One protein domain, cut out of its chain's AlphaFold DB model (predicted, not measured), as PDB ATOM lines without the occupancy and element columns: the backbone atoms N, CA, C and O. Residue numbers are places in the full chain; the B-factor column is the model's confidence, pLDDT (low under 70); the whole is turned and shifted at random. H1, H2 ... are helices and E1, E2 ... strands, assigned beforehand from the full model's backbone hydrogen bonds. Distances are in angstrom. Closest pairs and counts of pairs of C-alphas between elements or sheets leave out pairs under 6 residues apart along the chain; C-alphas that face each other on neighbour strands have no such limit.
ATOM      1  N   THR A  74     151.847  14.511  44.075       92.38
ATOM      2  CA  THR A  74     152.440  13.955  42.863       92.38
ATOM      3  C   THR A  74     153.207  12.693  43.221       92.38
ATOM      4  O   THR A  74     154.058  12.706  44.110       92.38
ATOM      5  N   LEU A  75     152.895  11.592  42.536       92.25
ATOM      6  CA  LEU A  75     153.628  10.339  42.684       92.25
ATOM      7  C   LEU A  75     154.779  10.305  41.685       92.25
ATOM      8  O   LEU A  75     154.603  10.648  40.517       92.25
ATOM      9  N   SER A  76     155.938   9.857  42.147       91.94
ATOM     10  CA  SER A  76     157.133   9.671  41.333       91.94
ATOM     11  C   SER A  76     157.733   8.302  41.629       91.94
ATOM     12  O   SER A  76     157.653   7.823  42.761       91.94
ATOM     13  N   GLY A  77     158.320   7.645  40.634       90.50
ATOM     14  CA  GLY A  77     159.004   6.377  40.847       90.50
ATOM     15  C   GLY A  77     160.050   6.075  39.782       90.50
ATOM     16  O   GLY A  77     159.974   6.543  38.647       90.50
ATOM     17  N   SER A  78     161.062   5.297  40.163       87.94
ATOM     18  CA  SER A  78     162.155   4.892  39.283       87.94
ATOM     19  C   SER A  78     161.703   3.731  38.394       87.94
ATOM     20  O   SER A  78     161.700   2.577  38.830       87.94
ATOM     21  N   GLU A  79     161.331   4.024  37.146       87.25
ATOM     22  CA  GLU A  79     160.865   3.039  36.147       87.25
ATOM     23  C   GLU A  79     159.472   2.435  36.431       87.25
ATOM     24  O   GLU A  79     159.076   1.457  35.799       87.25
ATOM     25  N   TYR A  80     158.719   2.987  37.382       90.25
ATOM     26  CA  TYR A  80     157.319   2.632  37.647       90.25
ATOM     27  C   TYR A  80     156.602   3.801  38.323       90.25
ATOM     28  O   TYR A  80     157.229   4.738  38.811       90.25
ATOM     29  N   ILE A  81     155.276   3.725  38.376       89.69
ATOM     30  CA  ILE A  81     154.442   4.661  39.130       89.69
ATOM     31  C   ILE A  81     153.950   3.925  40.382       89.69
ATOM     32  O   ILE A  81     153.390   2.833  40.234       89.69
ATOM     33  N   PRO A  82     154.146   4.481  41.594       92.69
ATOM     34  CA  PRO A  82     153.624   3.895  42.824       92.69
ATOM     35  C   PRO A  82     152.133   3.552  42.730       92.69
ATOM     36  O   PRO A  82     151.331   4.313  42.177       92.69
ATOM     37  N   GLU A  83     151.746   2.396  43.266       91.00
ATOM     38  CA  GLU A  83     150.366   1.932  43.166       91.00
ATOM     39  C   GLU A  83     149.495   2.593  44.235       91.00
ATOM     40  O   GLU A  83     149.741   2.465  45.435       91.00
ATOM     41  N   ILE A  84     148.427   3.257  43.795       92.00
ATOM     42  CA  ILE A  84     147.378   3.759  44.683       92.00
ATOM     43  C   ILE A  84     146.312   2.676  44.856       92.00
ATOM     44  O   ILE A  84     145.685   2.242  43.877       92.00
ATOM     45  N   LEU A  85     146.103   2.271  46.107       90.19
ATOM     46  CA  LEU A  85     145.008   1.420  46.561       90.19
ATOM     47  C   LEU A  85     143.966   2.261  47.315       90.19
ATOM     48  O   LEU A  85     144.165   3.447  47.564       90.19
ATOM     49  N   SER A  86     142.836   1.650  47.674       87.12
ATOM     50  CA  SER A  86     141.745   2.341  48.376       87.12
ATOM     51  C   SER A  86     142.127   2.837  49.771       87.12
ATOM     52  O   SER A  86     141.544   3.802  50.247       87.12
ATOM     53  N   ASP A  87     143.065   2.160  50.434       87.44
ATOM     54  CA  ASP A  87     143.427   2.380  51.837       87.44
ATOM     55  C   ASP A  87     144.899   2.773  52.041       87.44
ATOM     56  O   ASP A  87     145.299   3.093  53.158       87.44
ATOM     57  N   ARG A  88     145.729   2.706  50.994       90.56
ATOM     58  CA  ARG A  88     147.177   2.937  51.088       90.56
ATOM     59  C   ARG A  88     147.799   3.256  49.735       90.56
ATOM     60  O   ARG A  88     147.249   2.930  48.685       90.56
ATOM     61  N   VAL A  89     149.011   3.795  49.777       93.19
ATOM     62  CA  VAL A  89     149.891   3.921  48.612       93.19
ATOM     63  C   VAL A  89     151.067   2.966  48.786       93.19
ATOM     64  O   VAL A  89     151.706   2.944  49.837       93.19
ATOM     65  N   ILE A  90     151.346   2.160  47.765       92.75
ATOM     66  CA  ILE A  90     152.514   1.281  47.725       92.75
ATOM     67  C   ILE A  90     153.643   2.046  47.047       92.75
ATOM     68  O   ILE A  90     153.671   2.164  45.821       92.75
ATOM     69  N   LEU A  91     154.558   2.578  47.861       92.69
ATOM     70  CA  LEU A  91     155.691   3.355  47.363       92.69
ATOM     71  C   LEU A  91     156.656   2.484  46.615       92.69
ATOM     72  O   LEU A  91     156.936   2.784  45.468       92.69
ATOM     73  N   THR A  92     157.091   1.389  47.211       90.69
ATOM     74  CA  THR A  92     157.930   0.396  46.560       90.69
ATOM     75  C   THR A  92     157.191  -0.932  46.548       90.69
ATOM     76  O   THR A  92     156.527  -1.248  47.532       90.69
ATOM     77  N   PRO A  93     157.175  -1.669  45.425       87.75
ATOM     78  CA  PRO A  93     156.571  -2.992  45.352       87.75
ATOM     79  C   PRO A  93     157.553  -4.062  45.849       87.75
ATOM     80  O   PRO A  93     158.763  -3.843  45.844       87.75
ATOM     81  N   PRO A  94     157.051  -5.221  46.311       80.44
ATOM     82  CA  PRO A  94     157.891  -6.269  46.878       80.44
ATOM     83  C   PRO A  94     158.910  -6.843  45.893       80.44
ATOM     84  O   PRO A  94     160.002  -7.251  46.283       80.44
ATOM     85  N   ALA A  95     158.545  -6.843  44.613       79.06
ATOM     86  CA  ALA A  95     159.392  -7.209  43.501       79.06
ATOM     87  C   ALA A  95     159.008  -6.369  42.268       79.06
ATOM     88  O   ALA A  95     157.829  -6.026  42.115       79.06
ATOM     89  N   PRO A  96     159.956  -6.085  41.358       82.81
ATOM     90  CA  PRO A  96     161.398  -6.332  41.481       82.81
ATOM     91  C   PRO A  96     162.069  -5.375  42.489       82.81
ATOM     92  O   PRO A  96     161.496  -4.348  42.834       82.81
ATOM     93  N   GLY A  97     163.260  -5.727  42.993       81.19
ATOM     94  CA  GLY A  97     164.009  -4.912  43.964       81.19
ATOM     95  C   GLY A  97     164.602  -3.624  43.372       81.19
ATOM     96  O   GLY A  97     164.436  -3.342  42.186       81.19
ATOM     97  N   ASN A  98     165.318  -2.850  44.199       84.44
ATOM     98  CA  ASN A  98     165.967  -1.578  43.823       84.44
ATOM     99  C   ASN A  98     165.014  -0.543  43.211       84.44
ATOM    100  O   ASN A  98     165.376   0.225  42.322       84.44
ATOM    101  N   LYS A  99     163.772  -0.537  43.685       90.06
ATOM    102  CA  LYS A  99     162.772   0.443  43.291       90.06
ATOM    103  C   LYS A  99     162.785   1.613  44.257       90.06
ATOM    104  O   LYS A  99     162.976   1.427  45.456       90.06
ATOM    105  N   ARG A 100     162.576   2.811  43.719       91.56
ATOM    106  CA  ARG A 100     162.406   4.053  44.466       91.56
ATOM    107  C   ARG A 100     161.060   4.639  44.113       91.56
ATOM    108  O   ARG A 100     160.757   4.805  42.936       91.56
ATOM    109  N   GLY A 101     160.277   4.948  45.134       93.94
ATOM    110  CA  GLY A 101     158.978   5.581  44.992       93.94
ATOM    111  C   GLY A 101     158.862   6.741  45.959       93.94
ATOM    112  O   GLY A 101     159.305   6.655  47.107       93.94
ATOM    113  N   GLY A 102     158.253   7.819  45.488       93.56
ATOM    114  CA  GLY A 102     158.042   9.024  46.260       93.56
ATOM    115  C   GLY A 102     156.647   9.595  46.071       93.56
ATOM    116  O   GLY A 102     156.025   9.440  45.017       93.56
ATOM    117  N   ILE A 103     156.174  10.272  47.110       94.06
ATOM    118  CA  ILE A 103     154.987  11.128  47.072       94.06
ATOM    119  C   ILE A 103     155.405  12.510  47.527       94.06
ATOM    120  O   ILE A 103     156.025  12.674  48.579       94.06
ATOM    121  N   ILE A 104     155.069  13.497  46.711       92.38
ATOM    122  CA  ILE A 104     155.515  14.873  46.875       92.38
ATOM    123  C   ILE A 104     154.272  15.744  46.983       92.38
ATOM    124  O   ILE A 104     153.380  15.650  46.137       92.38
ATOM    125  N   SER A 105     154.198  16.569  48.023       92.75
ATOM    126  CA  SER A 105     153.116  17.544  48.166       92.75
ATOM    127  C   SER A 105     153.215  18.597  47.063       92.75
ATOM    128  O   SER A 105     154.295  19.116  46.787       92.75
ATOM    129  N   SER A 106     152.082  18.946  46.458       91.25
ATOM    130  CA  SER A 106     151.970  20.086  45.539       91.25
ATOM    131  C   SER A 106     151.856  21.429  46.270       91.25
ATOM    132  O   SER A 106     151.873  22.472  45.624       91.25
ATOM    133  N   HIS A 107     151.690  21.407  47.596       89.69
ATOM    134  CA  HIS A 107     151.521  22.595  48.427       89.69
ATOM    135  C   HIS A 107     152.703  22.775  49.376       89.69
ATOM    136  O   HIS A 107     153.160  21.815  50.008       89.69
ATOM    137  N   GLU A 108     153.132  24.027  49.512       89.38
ATOM    138  CA  GLU A 108     154.129  24.455  50.487       89.38
ATOM    139  C   GLU A 108     153.476  24.713  51.851       89.38
ATOM    140  O   GLU A 108     152.377  25.270  51.946       89.38
ATOM    141  N   ILE A 109     154.174  24.343  52.925       87.81
ATOM    142  CA  ILE A 109     153.794  24.715  54.287       87.81
ATOM    143  C   ILE A 109     154.314  26.129  54.570       87.81
ATOM    144  O   ILE A 109     155.520  26.353  54.629       87.81
ATOM    145  N   ASN A 110     153.389  27.071  54.779       88.12
ATOM    146  CA  ASN A 110     153.684  28.479  55.092       88.12
ATOM    147  C   ASN A 110     153.446  28.851  56.567       88.12
ATOM    148  O   ASN A 110     153.490  30.025  56.928       88.12
ATOM    149  N   SER A 111     153.156  27.869  57.421       86.69
ATOM    150  CA  SER A 111     152.892  28.103  58.841       86.69
ATOM    151  C   SER A 111     154.169  27.971  59.671       86.69
ATOM    152  O   SER A 111     154.977  27.076  59.430       86.69
ATOM    153  N   ALA A 112     154.330  28.845  60.671       85.25
ATOM    154  CA  ALA A 112     155.414  28.755  61.654       85.25
ATOM    155  C   ALA A 112     155.266  27.537  62.582       85.25
ATOM    156  O   ALA A 112     156.256  27.018  63.091       85.25
ATOM    157  N   GLU A 113     154.029  27.073  62.761       89.94
ATOM    158  CA  GLU A 113     153.691  25.868  63.509       89.94
ATOM    159  C   GLU A 113     152.955  24.893  62.605       89.94
ATOM    160  O   GLU A 113     152.049  25.274  61.857       89.94
ATOM    161  N   TRP A 114     153.327  23.626  62.661       90.12
ATOM    162  CA  TRP A 114     152.688  22.604  61.849       90.12
ATOM    163  C   TRP A 114     152.808  21.246  62.521       90.12
ATOM    164  O   TRP A 114     153.696  20.991  63.333       90.12
ATOM    165  N   LYS A 115     151.892  20.357  62.149       92.38
ATOM    166  CA  LYS A 115     151.866  18.975  62.603       92.38
ATOM    167  C   LYS A 115     151.589  18.075  61.416       92.38
ATOM    168  O   LYS A 115     150.604  18.269  60.708       92.38
ATOM    169  N   ALA A 116     152.453  17.096  61.205       91.00
ATOM    170  CA  ALA A 116     152.311  16.076  60.183       91.00
ATOM    171  C   ALA A 116     152.301  14.698  60.845       91.00
ATOM    172  O   ALA A 116     153.044  14.441  61.788       91.00
ATOM    173  N   SER A 117     151.451  13.808  60.348       92.94
ATOM    174  CA  SER A 117     151.369  12.422  60.803       92.94
ATOM    175  C   SER A 117     151.490  11.506  59.596       92.94
ATOM    176  O   SER A 117     150.852  11.744  58.572       92.94
ATOM    177  N   LEU A 118     152.292  10.457  59.728       94.50
ATOM    178  CA  LEU A 118     152.497   9.436  58.715       94.50
ATOM    179  C   LEU A 118     152.257   8.062  59.328       94.50
ATOM    180  O   LEU A 118     152.999   7.627  60.206       94.50
ATOM    181  N   ASP A 119     151.266   7.359  58.791       95.81
ATOM    182  CA  ASP A 119     151.091   5.937  59.042       95.81
ATOM    183  C   ASP A 119     151.810   5.137  57.962       95.81
ATOM    184  O   ASP A 119     151.511   5.254  56.772       95.81
ATOM    185  N   PHE A 120     152.764   4.308  58.371       95.06
ATOM    186  CA  PHE A 120     153.539   3.487  57.452       95.06
ATOM    187  C   PHE A 120     153.736   2.076  57.988       95.06
ATOM    188  O   PHE A 120     153.699   1.815  59.186       95.06
ATOM    189  N   ARG A 121     153.997   1.129  57.090       93.94
ATOM    190  CA  ARG A 121     154.485  -0.198  57.467       93.94
ATOM    191  C   ARG A 121     155.564  -0.636  56.500       93.94
ATOM    192  O   ARG A 121     155.444  -0.402  55.299       93.94
ATOM    193  N   ALA A 122     156.561  -1.334  57.022       91.75
ATOM    194  CA  ALA A 122     157.531  -2.058  56.223       91.75
ATOM    195  C   ALA A 122     157.362  -3.556  56.482       91.75
ATOM    196  O   ALA A 122     157.368  -4.008  57.627       91.75
ATOM    197  N   SER A 123     157.200  -4.330  55.415       87.94
ATOM    198  CA  SER A 123     157.122  -5.791  55.470       87.94
ATOM    199  C   SER A 123     158.167  -6.364  54.531       87.94
ATOM    200  O   SER A 123     158.353  -5.825  53.444       87.94
ATOM    201  N   GLY A 124     158.862  -7.422  54.943       82.44
ATOM    202  CA  GLY A 124     159.895  -8.033  54.118       82.44
ATOM    203  C   GLY A 124     160.959  -8.770  54.904       82.44
ATOM    204  O   GLY A 124     160.716  -9.242  56.011       82.44
ATOM    205  N   GLN A 125     162.156  -8.871  54.328       77.62
ATOM    206  CA  GLN A 125     163.279  -9.479  55.037       77.62
ATOM    207  C   GLN A 125     163.636  -8.665  56.283       77.62
ATOM    208  O   GLN A 125     163.613  -7.429  56.264       77.62
ATOM    209  N   GLU A 126     164.026  -9.382  57.337       72.69
ATOM    210  CA  GLU A 126     164.443  -8.793  58.613       72.69
ATOM    211  C   GLU A 126     165.733  -7.976  58.481       72.69
ATOM    212  O   GLU A 126     165.990  -7.092  59.285       72.69
ATOM    213  N   ARG A 127     166.535  -8.225  57.438       75.88
ATOM    214  CA  ARG A 127     167.764  -7.483  57.109       75.88
ATOM    215  C   ARG A 127     167.700  -6.879  55.705       75.88
ATOM    216  O   ARG A 127     168.497  -7.221  54.837       75.88
ATOM    217  N   GLY A 128     166.684  -6.058  55.449       71.94
ATOM    218  CA  GLY A 128     166.511  -5.391  54.157       71.94
ATOM    219  C   GLY A 128     167.274  -4.066  54.078       71.94
ATOM    220  O   GLY A 128     167.123  -3.215  54.949       71.94
ATOM    221  N   SER A 129     168.008  -3.849  52.987       77.62
ATOM    222  CA  SER A 129     168.901  -2.696  52.766       77.62
ATOM    223  C   SER A 129     168.199  -1.394  52.343       77.62
ATOM    224  O   SER A 129     168.752  -0.626  51.563       77.62
ATOM    225  N   GLY A 130     166.962  -1.165  52.785       84.62
ATOM    226  CA  GLY A 130     166.137  -0.053  52.306       84.62
ATOM    227  C   GLY A 130     165.662   0.888  53.414       84.62
ATOM    228  O   GLY A 130     165.471   0.458  54.557       84.62
ATOM    229  N   ASN A 131     165.472   2.160  53.058       91.38
ATOM    230  CA  ASN A 131     165.190   3.285  53.953       91.38
ATOM    231  C   ASN A 131     163.910   4.051  53.561       91.38
ATOM    232  O   ASN A 131     163.564   4.181  52.390       91.38
ATOM    233  N   LEU A 132     163.198   4.591  54.547       94.69
ATOM    234  CA  LEU A 132     162.116   5.557  54.345       94.69
ATOM    235  C   LEU A 132     162.638   6.945  54.730       94.69
ATOM    236  O   LEU A 132     163.044   7.146  55.864       94.69
ATOM    237  N   ASN A 133     162.608   7.896  53.805       95.62
ATOM    238  CA  ASN A 133     163.022   9.280  53.988       95.62
ATOM    239  C   ASN A 133     161.777  10.168  54.000       95.62
ATOM    240  O   ASN A 133     160.887  10.030  53.161       95.62
ATOM    241  N   ILE A 134     161.724  11.106  54.928       95.62
ATOM    242  CA  ILE A 134     160.635  12.059  55.088       95.62
ATOM    243  C   ILE A 134     161.274  13.434  55.091       95.62
ATOM    244  O   ILE A 134     162.031  13.776  55.996       95.62
ATOM    245  N   TRP A 135     161.000  14.198  54.048       95.00
ATOM    246  CA  TRP A 135     161.600  15.487  53.780       95.00
ATOM    247  C   TRP A 135     160.636  16.587  54.168       95.00
ATOM    248  O   TRP A 135     159.475  16.588  53.762       95.00
ATOM    249  N   LEU A 136     161.169  17.554  54.893       94.00
ATOM    250  CA  LEU A 136     160.615  18.882  55.037       94.00
ATOM    251  C   LEU A 136     161.671  19.859  54.533       94.00
ATOM    252  O   LEU A 136     162.492  20.363  55.299       94.00
ATOM    253  N   ALA A 137     161.703  20.052  53.221       93.75
ATOM    254  CA  ALA A 137     162.792  20.753  52.561       93.75
ATOM    255  C   ALA A 137     162.310  21.485  51.312       93.75
ATOM    256  O   ALA A 137     161.233  21.212  50.773       93.75
ATOM    257  N   LYS A 138     163.136  22.411  50.827       92.06
ATOM    258  CA  LYS A 138     162.957  22.961  49.484       92.06
ATOM    259  C   LYS A 138     163.121  21.845  48.443       92.06
ATOM    260  O   LYS A 138     163.875  20.899  48.684       92.06
ATOM    261  N   PRO A 139     162.442  21.946  47.287       87.25
ATOM    262  CA  PRO A 139     162.543  20.941  46.236       87.25
ATOM    263  C   PRO A 139     163.997  20.690  45.829       87.25
ATOM    264  O   PRO A 139     164.729  21.625  45.501       87.25
ATOM    265  N   THR A 140     164.404  19.425  45.842       85.88
ATOM    266  CA  THR A 140     165.696  18.980  45.316       85.88
ATOM    267  C   THR A 140     165.610  18.785  43.802       85.88
ATOM    268  O   THR A 140     164.526  18.635  43.237       85.88
ATOM    269  N   GLN A 141     166.762  18.769  43.126       83.88
ATOM    270  CA  GLN A 141     166.823  18.517  41.681       83.88
ATOM    271  C   GLN A 141     166.335  17.106  41.318       83.88
ATOM    272  O   GLN A 141     165.669  16.924  40.302       83.88
ATOM    273  N   ASP A 142     166.645  16.124  42.167       88.56
ATOM    274  CA  ASP A 142     166.101  14.771  42.097       88.56
ATOM    275  C   ASP A 142     165.224  14.506  43.333       88.56
ATOM    276  O   ASP A 142     165.754  14.356  44.442       88.56
ATOM    277  N   PRO A 143     163.891  14.447  43.178       85.00
ATOM    278  CA  PRO A 143     162.977  14.222  44.291       85.00
ATOM    279  C   PRO A 143     162.953  12.761  44.768       85.00
ATOM    280  O   PRO A 143     162.318  12.469  45.778       85.00
ATOM    281  N   LEU A 144     163.603  11.834  44.049       90.81
ATOM    282  CA  LEU A 144     163.731  10.424  44.433       90.81
ATOM    283  C   LEU A 144     165.086  10.098  45.084       90.81
ATOM    284  O   LEU A 144     165.388   8.929  45.347       90.81
ATOM    285  N   SER A 145     165.907  11.109  45.361       92.06
ATOM    286  CA  SER A 145     167.151  10.931  46.102       92.06
ATOM    287  C   SER A 145     166.890  10.705  47.595       92.06
ATOM    288  O   SER A 145     166.055  11.371  48.201       92.06
ATOM    289  N   SER A 146     167.622   9.766  48.199       92.94
ATOM    290  CA  SER A 146     167.659   9.577  49.655       92.94
ATOM    291  C   SER A 146     168.726  10.473  50.282       92.94
ATOM    292  O   SER A 146     169.551  11.045  49.564       92.94
ATOM    293  N   VAL A 147     168.782  10.555  51.615       93.12
ATOM    294  CA  VAL A 147     169.853  11.308  52.297       93.12
ATOM    295  C   VAL A 147     171.262  10.802  51.933       93.12
ATOM    296  O   VAL A 147     172.227  11.555  51.992       93.12
ATOM    297  N   TYR A 148     171.375   9.538  51.505       91.69
ATOM    298  CA  TYR A 148     172.637   8.904  51.107       91.69
ATOM    299  C   TYR A 148     173.044   9.201  49.662       91.69
ATOM    300  O   TYR A 148     174.198   8.995  49.295       91.69
ATOM    301  N   THR A 149     172.104   9.635  48.816       92.62
ATOM    302  CA  THR A 149     172.378   9.920  47.397       92.62
ATOM    303  C   THR A 149     172.192  11.381  47.021       92.62
ATOM    304  O   THR A 149     172.681  11.788  45.968       92.62
ATOM    305  N   VAL A 150     171.506  12.164  47.858       94.25
ATOM    306  CA  VAL A 150     171.320  13.598  47.649       94.25
ATOM    307  C   VAL A 150     172.662  14.316  47.755       94.25
ATOM    308  O   VAL A 150     173.466  14.045  48.643       94.25
ATOM    309  N   GLU A 151     172.911  15.258  46.852       94.19
ATOM    310  CA  GLU A 151     174.073  16.132  46.981       94.19
ATOM    311  C   GLU A 151     173.809  17.173  48.062       94.19
ATOM    312  O   GLU A 151     174.375  17.099  49.143       94.19
ATOM    313  N   LYS A 152     172.909  18.121  47.810       94.62
ATOM    314  CA  LYS A 152     172.585  19.198  48.747       94.62
ATOM    315  C   LYS A 152     171.077  19.340  48.886       94.62
ATOM    316  O   LYS A 152     170.334  19.058  47.946       94.62
ATOM    317  N   PHE A 153     170.633  19.773  50.058       95.12
ATOM    318  CA  PHE A 153     169.233  20.082  50.332       95.12
ATOM    319  C   PHE A 153     169.142  21.217  51.349       95.12
ATOM    320  O   PHE A 153     170.089  21.460  52.091       95.12
ATOM    321  N   ASP A 154     168.006  21.907  51.366       95.19
ATOM    322  CA  ASP A 154     167.713  22.988  52.309       95.19
ATOM    323  C   ASP A 154     166.482  22.607  53.132       95.19
ATOM    324  O   ASP A 154     165.353  22.692  52.637       95.19
ATOM    325  N   GLY A 155     166.702  22.113  54.347       94.38
ATOM    326  CA  GLY A 155     165.651  21.716  55.272       94.38
ATOM    327  C   GLY A 155     166.024  20.543  56.175       94.38
ATOM    328  O   GLY A 155     167.183  20.344  56.541       94.38
ATOM    329  N   LEU A 156     164.999  19.777  56.542       94.19
ATOM    330  CA  LEU A 156     165.045  18.634  57.447       94.19
ATOM    331  C   LEU A 156     164.725  17.343  56.695       94.19
ATOM    332  O   LEU A 156     163.792  17.293  55.892       94.19
ATOM    333  N   VAL A 157     165.449  16.277  57.024       95.62
ATOM    334  CA  VAL A 157     165.141  14.916  56.580       95.62
ATOM    335  C   VAL A 157     165.122  13.994  57.782       95.62
ATOM    336  O   VAL A 157     166.096  13.932  58.528       95.62
ATOM    337  N   LEU A 158     164.031  13.252  57.955       95.88
ATOM    338  CA  LEU A 158     164.010  12.082  58.822       95.88
ATOM    339  C   LEU A 158     164.176  10.818  57.996       95.88
ATOM    340  O   LEU A 158     163.534  10.657  56.962       95.88
ATOM    341  N   VAL A 159     164.999   9.902  58.481       95.19
ATOM    342  CA  VAL A 159     165.260   8.619  57.842       95.19
ATOM    343  C   VAL A 159     164.917   7.500  58.804       95.19
ATOM    344  O   VAL A 159     165.359   7.507  59.947       95.19
ATOM    345  N   VAL A 160     164.124   6.544  58.335       94.44
ATOM    346  CA  VAL A 160     163.827   5.285  59.011       94.44
ATOM    347  C   VAL A 160     164.554   4.178  58.261       94.44
ATOM    348  O   VAL A 160     164.181   3.824  57.138       94.44
ATOM    349  N   ASP A 161     165.610   3.648  58.859       91.88
ATOM    350  CA  ASP A 161     166.502   2.693  58.211       91.88
ATOM    351  C   ASP A 161     167.067   1.660  59.184       91.88
ATOM    352  O   ASP A 161     166.817   1.693  60.388       91.88
ATOM    353  N   GLN A 162     167.799   0.685  58.652       88.06
ATOM    354  CA  GLN A 162     168.543  -0.264  59.472       88.06
ATOM    355  C   GLN A 162     169.923   0.303  59.763       88.06
ATOM    356  O   GLN A 162     170.778   0.342  58.881       88.06
ATOM    357  N   TYR A 163     170.136   0.715  61.009       80.94
ATOM    358  CA  TYR A 163     171.373   1.352  61.433       80.94
ATOM    359  C   TYR A 163     172.043   0.617  62.601       80.94
ATOM    360  O   TYR A 163     171.365   0.092  63.487       80.94
ATOM    361  N   GLY A 164     173.382   0.579  62.612       73.19
ATOM    362  CA  GLY A 164     174.185   0.137  63.762       73.19
ATOM    363  C   GLY A 164     173.990  -1.322  64.193       73.19
ATOM    364  O   GLY A 164     174.163  -1.640  65.364       73.19
ATOM    365  N   GLY A 165     173.557  -2.208  63.288       71.69
ATOM    366  CA  GLY A 165     173.234  -3.602  63.628       71.69
ATOM    367  C   GLY A 165     171.985  -3.769  64.506       71.69
ATOM    368  O   GLY A 165     171.689  -4.880  64.943       71.69
ATOM    369  N   SER A 166     171.247  -2.682  64.753       73.81
ATOM    370  CA  SER A 166     169.964  -2.697  65.453       73.81
ATOM    371  C   SER A 166     168.821  -3.134  64.524       73.81
ATOM    372  O   SER A 166     168.962  -3.154  63.301       73.81
ATOM    373  N   GLY A 167     167.652  -3.449  65.095       78.75
ATOM    374  CA  GLY A 167     166.429  -3.779  64.340       78.75
ATOM    375  C   GLY A 167     165.821  -2.608  63.546       78.75
ATOM    376  O   GLY A 167     164.774  -2.770  62.919       78.75
ATOM    377  N   GLY A 168     166.456  -1.435  63.579       89.00
ATOM    378  CA  GLY A 168     166.033  -0.217  62.902       89.00
ATOM    379  C   GLY A 168     166.284   1.021  63.759       89.00
ATOM    380  O   GLY A 168     166.353   0.936  64.987       89.00
ATOM    381  N   ALA A 169     166.405   2.177  63.119       91.88
ATOM    382  CA  ALA A 169     166.532   3.469  63.771       91.88
ATOM    383  C   ALA A 169     165.759   4.546  63.007       91.88
ATOM    384  O   ALA A 169     165.507   4.419  61.809       91.88
ATOM    385  N   ILE A 170     165.402   5.610  63.722       94.12
ATOM    386  CA  ILE A 170     164.962   6.876  63.141       94.12
ATOM    387  C   ILE A 170     166.091   7.876  63.351       94.12
ATOM    388  O   ILE A 170     166.588   8.015  64.469       94.12
ATOM    389  N   ARG A 171     166.502   8.559  62.286       93.94
ATOM    390  CA  ARG A 171     167.631   9.494  62.274       93.94
ATOM    391  C   ARG A 171     167.221  10.809  61.636       93.94
ATOM    392  O   ARG A 171     166.487  10.802  60.653       93.94
ATOM    393  N   GLY A 172     167.676  11.923  62.195       95.56
ATOM    394  CA  GLY A 172     167.380  13.260  61.690       95.56
ATOM    395  C   GLY A 172     168.611  13.948  61.115       95.56
ATOM    396  O   GLY A 172     169.665  13.954  61.745       95.56
ATOM    397  N   PHE A 173     168.455  14.576  59.950       96.00
ATOM    398  CA  PHE A 173     169.499  15.323  59.251       96.00
ATOM    399  C   PHE A 173     169.016  16.727  58.902       96.00
ATOM    400  O   PHE A 173     167.884  16.908  58.452       96.00
ATOM    401  N   LEU A 174     169.891  17.715  59.076       95.56
ATOM    402  CA  LEU A 174     169.653  19.107  58.706       95.56
ATOM    403  C   LEU A 174     170.710  19.548  57.702       95.56
ATOM    404  O   LEU A 174     171.884  19.206  57.838       95.56
ATOM    405  N   ASN A 175     170.294  20.325  56.710       95.69
ATOM    406  CA  ASN A 175     171.202  20.964  55.771       95.69
ATOM    407  C   ASN A 175     170.586  22.285  55.314       95.69
ATOM    408  O   ASN A 175     169.381  22.379  55.117       95.69
ATOM    409  N   ASP A 176     171.416  23.302  55.151       95.00
ATOM    410  CA  ASP A 176     171.066  24.646  54.686       95.00
ATOM    411  C   ASP A 176     171.565  24.873  53.247       95.00
ATOM    412  O   ASP A 176     171.885  25.990  52.842       95.00
ATOM    413  N   ASN A 177     171.658  23.789  52.468       95.19
ATOM    414  CA  ASN A 177     172.220  23.722  51.119       95.19
ATOM    415  C   ASN A 177     173.741  23.964  51.030       95.19
ATOM    416  O   ASN A 177     174.274  24.177  49.935       95.19
ATOM    417  N   THR A 178     174.473  23.928  52.146       93.31
ATOM    418  CA  THR A 178     175.931  24.144  52.135       93.31
ATOM    419  C   THR A 178     176.716  22.841  52.003       93.31
ATOM    420  O   THR A 178     177.672  22.778  51.223       93.31
ATOM    421  N   VAL A 179     176.287  21.781  52.692       92.94
ATOM    422  CA  VAL A 179     177.019  20.511  52.797       92.94
ATOM    423  C   VAL A 179     176.599  19.543  51.692       92.94
ATOM    424  O   VAL A 179     175.406  19.348  51.454       92.94
ATOM    425  N   ASN A 180     177.578  18.920  51.021       93.19
ATOM    426  CA  ASN A 180     177.328  17.864  50.037       93.19
ATOM    427  C   ASN A 180     177.281  16.481  50.711       93.19
ATOM    428  O   ASN A 180     178.331  15.903  50.985       93.19
ATOM    429  N   PHE A 181     176.086  15.947  50.943       93.62
ATOM    430  CA  PHE A 181     175.850  14.671  51.622       93.62
ATOM    431  C   PHE A 181     176.364  13.470  50.825       93.62
ATOM    432  O   PHE A 181     177.007  12.594  51.394       93.62
ATOM    433  N   ARG A 182     176.196  13.464  49.500       91.88
ATOM    434  CA  ARG A 182     176.719  12.405  48.623       91.88
ATOM    435  C   ARG A 182     178.241  12.257  48.691       91.88
ATOM    436  O   ARG A 182     178.759  11.158  48.521       91.88
ATOM    437  N   ALA A 183     178.960  13.360  48.894       91.19
ATOM    438  CA  ALA A 183     180.419  13.358  48.981       91.19
ATOM    439  C   ALA A 183     180.949  12.990  50.381       91.19
ATOM    440  O   ALA A 183     182.151  12.766  50.533       91.19
ATOM    441  N   HIS A 184     180.089  12.940  51.404       87.38
ATOM    442  CA  HIS A 184     180.502  12.611  52.767       87.38
ATOM    443  C   HIS A 184     180.584  11.096  52.968       87.38
ATOM    444  O   HIS A 184     179.647  10.354  52.699       87.38
ATOM    445  N   HIS A 185     181.726  10.643  53.484       82.00
ATOM    446  CA  HIS A 185     181.997   9.232  53.762       82.00
ATOM    447  C   HIS A 185     181.390   8.762  55.089       82.00
ATOM    448  O   HIS A 185     181.163   7.568  55.258       82.00
ATOM    449  N   ASN A 186     181.116   9.688  56.015       83.56
ATOM    450  CA  ASN A 186     180.554   9.387  57.324       83.56
ATOM    451  C   ASN A 186     179.250  10.161  57.551       83.56
ATOM    452  O   ASN A 186     179.193  11.143  58.285       83.56
ATOM    453  N   LEU A 187     178.195   9.734  56.855       85.62
ATOM    454  CA  LEU A 187     176.864  10.332  56.980       85.62
ATOM    455  C   LEU A 187     176.301  10.188  58.398       85.62
ATOM    456  O   LEU A 187     175.491  11.007  58.813       85.62
ATOM    457  N   ASP A 188     176.745   9.181  59.147       81.44
ATOM    458  CA  ASP A 188     176.223   8.873  60.476       81.44
ATOM    459  C   ASP A 188     176.495   9.980  61.495       81.44
ATOM    460  O   ASP A 188     175.622  10.299  62.300       81.44
ATOM    461  N   GLU A 189     177.666  10.611  61.414       85.06
ATOM    462  CA  GLU A 189     178.053  11.729  62.283       85.06
ATOM    463  C   GLU A 189     177.292  13.022  61.966       85.06
ATOM    464  O   GLU A 189     177.249  13.934  62.787       85.06
ATOM    465  N   MET A 190     176.663  13.110  60.790       89.75
ATOM    466  CA  MET A 190     175.876  14.281  60.399       89.75
ATOM    467  C   MET A 190     174.433  14.235  60.908       89.75
ATOM    468  O   MET A 190     173.683  15.198  60.722       89.75
ATOM    469  N   ALA A 191     174.015  13.130  61.534       92.62
ATOM    470  CA  ALA A 191     172.713  13.067  62.172       92.62
ATOM    471  C   ALA A 191     172.720  13.939  63.436       92.62
ATOM    472  O   ALA A 191     173.484  13.687  64.364       92.62
ATOM    473  N   PHE A 192     171.831  14.931  63.517       92.62
ATOM    474  CA  PHE A 192     171.720  15.761  64.727       92.62
ATOM    475  C   PHE A 192     171.075  14.999  65.897       92.62
ATOM    476  O   PHE A 192     171.163  15.423  67.045       92.62
ATOM    477  N   GLY A 193     170.398  13.886  65.609       90.62
ATOM    478  CA  GLY A 193     169.756  13.038  66.602       90.62
ATOM    479  C   GLY A 193     169.256  11.733  65.995       90.62
ATOM    480  O   GLY A 193     168.971  11.650  64.796       90.62
ATOM    481  N   HIS A 194     169.157  10.700  66.827       91.69
ATOM    482  CA  HIS A 194     168.624   9.401  66.433       91.69
ATOM    483  C   HIS A 194     168.000   8.654  67.615       91.69
ATOM    484  O   HIS A 194     168.331   8.903  68.773       91.69
ATOM    485  N   CYS A 195     167.113   7.707  67.318       91.12
ATOM    486  CA  CYS A 195     166.592   6.750  68.287       91.12
ATOM    487  C   CYS A 195     166.446   5.365  67.650       91.12
ATOM    488  O   CYS A 195     166.165   5.230  66.459       91.12
ATOM    489  N   THR A 196     166.642   4.314  68.441       91.31
ATOM    490  CA  THR A 196     166.414   2.940  67.983       91.31
ATOM    491  C   THR A 196     164.918   2.684  67.840       91.31
ATOM    492  O   THR A 196     164.158   2.902  68.784       91.31
ATOM    493  N   TYR A 197     164.497   2.183  66.684       91.38
ATOM    494  CA  TYR A 197     163.102   1.894  66.382       91.38
ATOM    495  C   TYR A 197     162.987   0.729  65.396       91.38
ATOM    496  O   TYR A 197     163.252   0.867  64.200       91.38
ATOM    497  N   ALA A 198     162.553  -0.429  65.892       91.19
ATOM    498  CA  ALA A 198     162.231  -1.563  65.038       91.19
ATOM    499  C   ALA A 198     160.915  -1.289  64.297       91.19
ATOM    500  O   ALA A 198     159.852  -1.248  64.910       91.19
ATOM    501  N   TYR A 199     160.991  -1.089  62.980       90.44
ATOM    502  CA  TYR A 199     159.856  -0.670  62.141       90.44
ATOM    503  C   TYR A 199     159.369  -1.754  61.171       90.44
ATOM    504  O   TYR A 199     158.315  -1.618  60.542       90.44
ATOM    505  N   ARG A 200     160.150  -2.826  61.005       90.50
ATOM    506  CA  ARG A 200     159.855  -3.914  60.071       90.50
ATOM    507  C   ARG A 200     158.989  -4.976  60.727       90.50
ATOM    508  O   ARG A 200     159.087  -5.226  61.921       90.50
ATOM    509  N   ASN A 201     158.140  -5.601  59.916       90.75
ATOM    510  CA  ASN A 201     157.415  -6.828  60.252       90.75
ATOM    511  C   ASN A 201     156.569  -6.761  61.539       90.75
ATOM    512  O   ASN A 201     156.219  -7.787  62.108       90.75
ATOM    513  N   LEU A 202     156.145  -5.563  61.957       90.00
ATOM    514  CA  LEU A 202     155.381  -5.366  63.195       90.00
ATOM    515  C   LEU A 202     153.941  -5.907  63.154       90.00
ATOM    516  O   LEU A 202     153.234  -5.837  64.160       90.00
ATOM    517  N   GLY A 203     153.455  -6.344  61.986       90.00
ATOM    518  CA  GLY A 203     152.061  -6.756  61.771       90.00
ATOM    519  C   GLY A 203     151.029  -5.619  61.867       90.00
ATOM    520  O   GLY A 203     149.846  -5.846  61.638       90.00
ATOM    521  N   ARG A 204     151.468  -4.389  62.157       91.31
ATOM    522  CA  ARG A 204     150.644  -3.181  62.314       91.31
ATOM    523  C   ARG A 204     151.263  -1.989  61.584       91.31
ATOM    524  O   ARG A 204     152.434  -2.036  61.209       91.31
ATOM    525  N   MET A 205     150.477  -0.931  61.391       92.06
ATOM    526  CA  MET A 205     151.007   0.361  60.950       92.06
ATOM    527  C   MET A 205     151.751   1.035  62.107       92.06
ATOM    528  O   MET A 205     151.305   1.002  63.253       92.06
ATOM    529  N   SER A 206     152.890   1.624  61.785       93.44
ATOM    530  CA  SER A 206     153.654   2.531  62.630       93.44
ATOM    531  C   SER A 206     153.153   3.944  62.385       93.44
ATOM    532  O   SER A 206     153.034   4.346  61.230       93.44
ATOM    533  N   ASN A 207     152.882   4.681  63.457       94.25
ATOM    534  CA  ASN A 207     152.470   6.076  63.387       94.25
ATOM    535  C   ASN A 207     153.660   6.963  63.760       94.25
ATOM    536  O   ASN A 207     154.194   6.854  64.865       94.25
ATOM    537  N   LEU A 208     154.091   7.806  62.826       92.69
ATOM    538  CA  LEU A 208     155.125   8.808  63.046       92.69
ATOM    539  C   LEU A 208     154.489  10.192  63.030       92.69
ATOM    540  O   LEU A 208     153.877  10.580  62.036       92.69
ATOM    541  N   ILE A 209     154.674  10.944  64.110       92.69
ATOM    542  CA  ILE A 209     154.179  12.313  64.239       92.69
ATOM    543  C   ILE A 209     155.372  13.259  64.294       92.69
ATOM    544  O   ILE A 209     156.295  13.079  65.083       92.69
ATOM    545  N   LEU A 210     155.317  14.273  63.444       90.25
ATOM    546  CA  LEU A 210     156.251  15.376  63.347       90.25
ATOM    547  C   LEU A 210     155.500  16.648  63.716       90.25
ATOM    548  O   LEU A 210     154.452  16.934  63.139       90.25
ATOM    549  N   GLU A 211     156.020  17.408  64.667       90.75
ATOM    550  CA  GLU A 211     155.383  18.635  65.128       90.75
ATOM    551  C   GLU A 211     156.443  19.718  65.308       90.75
ATOM    552  O   GLU A 211     157.458  19.500  65.967       90.75
ATOM    553  N   GLN A 212     156.210  20.877  64.697       85.50
ATOM    554  CA  GLN A 212     156.967  22.094  64.946       85.50
ATOM    555  C   GLN A 212     156.064  23.061  65.698       85.50
ATOM    556  O   GLN A 212     154.996  23.429  65.206       85.50
ATOM    557  N   ARG A 213     156.521  23.489  66.872       85.81
ATOM    558  CA  ARG A 213     155.857  24.482  67.714       85.81
ATOM    559  C   ARG A 213     156.737  25.716  67.893       85.81
ATOM    560  O   ARG A 213     157.962  25.629  67.781       85.81
ATOM    561  N   SER A 214     156.118  26.862  68.163       77.56
ATOM    562  CA  SER A 214     156.824  28.125  68.415       77.56
ATOM    563  C   SER A 214     157.452  28.209  69.810       77.56
ATOM    564  O   SER A 214     158.370  29.003  70.010       77.56
ATOM    565  N   ASP A 215     157.020  27.361  70.747       63.47
ATOM    566  CA  ASP A 215     157.516  27.280  72.129       63.47
ATOM    567  C   ASP A 215     158.866  26.553  72.271       63.47
ATOM    568  O   ASP A 215     159.396  26.433  73.379       63.47
ATOM    569  N   GLY A 216     159.461  26.153  71.142       53.28
ATOM    570  CA  GLY A 216     160.789  25.567  71.068       53.28
ATOM    571  C   GLY A 216     160.860  24.170  71.684       53.28
ATOM    572  O   GLY A 216     160.230  23.850  72.688       53.28
ATOM    573  N   PHE A 217     161.724  23.335  71.109       51.56
ATOM    574  CA  PHE A 217     162.013  21.982  71.598       51.56
ATOM    575  C   PHE A 217     162.394  21.953  73.095       51.56
ATOM    576  O   PHE A 217     162.224  20.936  73.754       51.56
ATOM    577  N   GLU A 218     162.887  23.066  73.649       52.59
ATOM    578  CA  GLU A 218     163.395  23.181  75.018       52.59
ATOM    579  C   GLU A 218     162.312  23.057  76.103       52.59
ATOM    580  O   GLU A 218     162.549  22.425  77.134       52.59
ATOM    581  N   PHE A 375     162.388  -2.314  50.324       35.06
ATOM    582  CA  PHE A 375     161.665  -1.069  50.054       35.06
ATOM    583  C   PHE A 375     162.538   0.146  50.386       35.06
ATOM    584  O   PHE A 375     163.123   0.172  51.467       35.06
ATOM    585  N   GLU A 376     162.540   1.164  49.522       26.81
ATOM    586  CA  GLU A 376     162.865   2.555  49.874       26.81
ATOM    587  C   GLU A 376     161.619   3.447  49.681       26.81
ATOM    588  O   GLU A 376     160.764   3.146  48.848       26.81
ATOM    589  N   ALA A 377     161.462   4.526  50.443       30.78
ATOM    590  CA  ALA A 377     160.327   5.446  50.321       30.78
ATOM    591  C   ALA A 377     160.759   6.893  50.570       30.78
ATOM    592  O   ALA A 377     161.624   7.129  51.405       30.78
ATOM    593  N   ILE A 378     160.169   7.855  49.856       30.81
ATOM    594  CA  ILE A 378     160.411   9.296  50.032       30.81
ATOM    595  C   ILE A 378     159.069  10.028  50.168       30.81
ATOM    596  O   ILE A 378     158.244  10.000  49.258       30.81
ATOM    597  N   VAL A 379     158.835  10.689  51.299       36.16
ATOM    598  CA  VAL A 379     157.712  11.622  51.482       36.16
ATOM    599  C   VAL A 379     158.292  13.022  51.466       36.16
ATOM    600  O   VAL A 379     159.019  13.358  52.388       36.16
ATOM    601  N   ALA A 380     158.021  13.825  50.437       30.06
ATOM    602  CA  ALA A 380     158.532  15.190  50.362       30.06
ATOM    603  C   ALA A 380     157.438  16.222  50.635       30.06
ATOM    604  O   ALA A 380     156.452  16.327  49.904       30.06
ATOM    605  N   VAL A 381     157.637  16.994  51.698       34.59
ATOM    606  CA  VAL A 381     156.810  18.124  52.105       34.59
ATOM    607  C   VAL A 381     157.622  19.394  51.870       34.59
ATOM    608  O   VAL A 381     158.734  19.542  52.373       34.59
ATOM    609  N   GLN A 382     157.085  20.298  51.054       29.34
ATOM    610  CA  GLN A 382     157.771  21.532  50.684       29.34
ATOM    611  C   GLN A 382     157.628  22.574  51.800       29.34
ATOM    612  O   GLN A 382     156.529  22.789  52.315       29.34
ATOM    613  N   SER A 383     158.725  23.238  52.161       28.56
ATOM    614  CA  SER A 383     158.722  24.362  53.104       28.56
ATOM    615  C   SER A 383     159.549  25.520  52.560       28.56
ATOM    616  O   SER A 383     160.648  25.329  52.032       28.56
ATOM    617  N   LYS A 384     159.025  26.738  52.710       27.41
ATOM    618  CA  LYS A 384     159.720  27.981  52.391       27.41
ATOM    619  C   LYS A 384     160.116  28.652  53.698       27.41
ATOM    620  O   LYS A 384     159.332  29.397  54.273       27.41
TER     621      LYS A 384
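Overview. This is residues 74 to 218 and 375 to 384 of the 398 residues of the protein "L-type lectin-like domain-containing protein" of Carpinus fangiana (UniProt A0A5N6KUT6). Picture a twisted wall of seven strands, E1 E2 E9 E4 E5 E6 E7, with a ribbon of two strands, E3 and E8, set over one face like a partial second layer. The long link of residues 138 to 153 and the short helix H1 cover part of the other face. The printed part has 155 residues, with one named helix and nine named strands in the order E1 E2 E3 E4 E5 E6 H1 E7 E8 E9; the large sheet is mixed, the small one antiparallel. The class is mostly strand, with under half of the residues in named elements. The whole is compact and rounded, with a radius of gyration of the C-alphas of 15.2 A and spans of 40 by 35 by 30 A.

Along the chain. Find C-alpha 74 at (152.440, 13.955, 42.863), where E1, residues 74 to 77, begins. E2, residues 100 to 109, runs 24.4 A and bends by 67 degrees at residue 106. Next come E3, residues 114 to 120, 19.6 A, and E4, residues 132 to 137, 15.3 A, which begins at (162.116, 5.557, 54.345). E5, residues 154 to 161, measures 21.2 A, and E6, residues 169 to 176, 23.5 A. H1, residues 187 to 190, is followed directly by E7, residues 191 to 196. E8, residues 206 to 212, spans 20.0 A; E9, residues 376 to 383, spans 22.4 A and ends at (158.722, 24.362, 53.104).

Arrangement. Start at the edge strand E1, which forms an antiparallel hairpin with E2: N 74 and O 104 are 2.8 A apart. E9 is parallel to E2, with N 105 and O 380 at 2.9 A, and parallel to E4, with N 133 and O 377 at 2.7 A. E4 E5 E6 make a meander, each strand the antiparallel neighbour of the one before; look at N 134 and O 158, 2.8 A, and N 157 and O 173, 2.9 A. The other edge strand, E7, is antiparallel to E6, with N 170 and O 195 at 2.9 A. H1 is on this sheet at a height of 8.4 A; it is too short for an O i to N i+4 pair, and its one O i to N i+3 pair is within hydrogen-bond range. E3 and E8 are antiparallel at 167 degrees, with N 116 and O 210 at 2.8 A; E3 is apart from E4, and E8 from E5.

Size, cuts and confidence. The two C-alphas farthest apart, those of Pro 96 and Asp 215, are 45.7 A apart. Residues 219 to 374 are not printed, and C-alphas 218 and 375 stand 34.8 A apart across this cut. The long links are E1 to E2, E3 to E4 and E4 to E5; in the first, residues 83 to 84 pair antiparallel with residues 89 to 90. Confidence is low, under 70, at residues 215 to 218 and 375 to 384, and E9 has a mean pLDDT of 31.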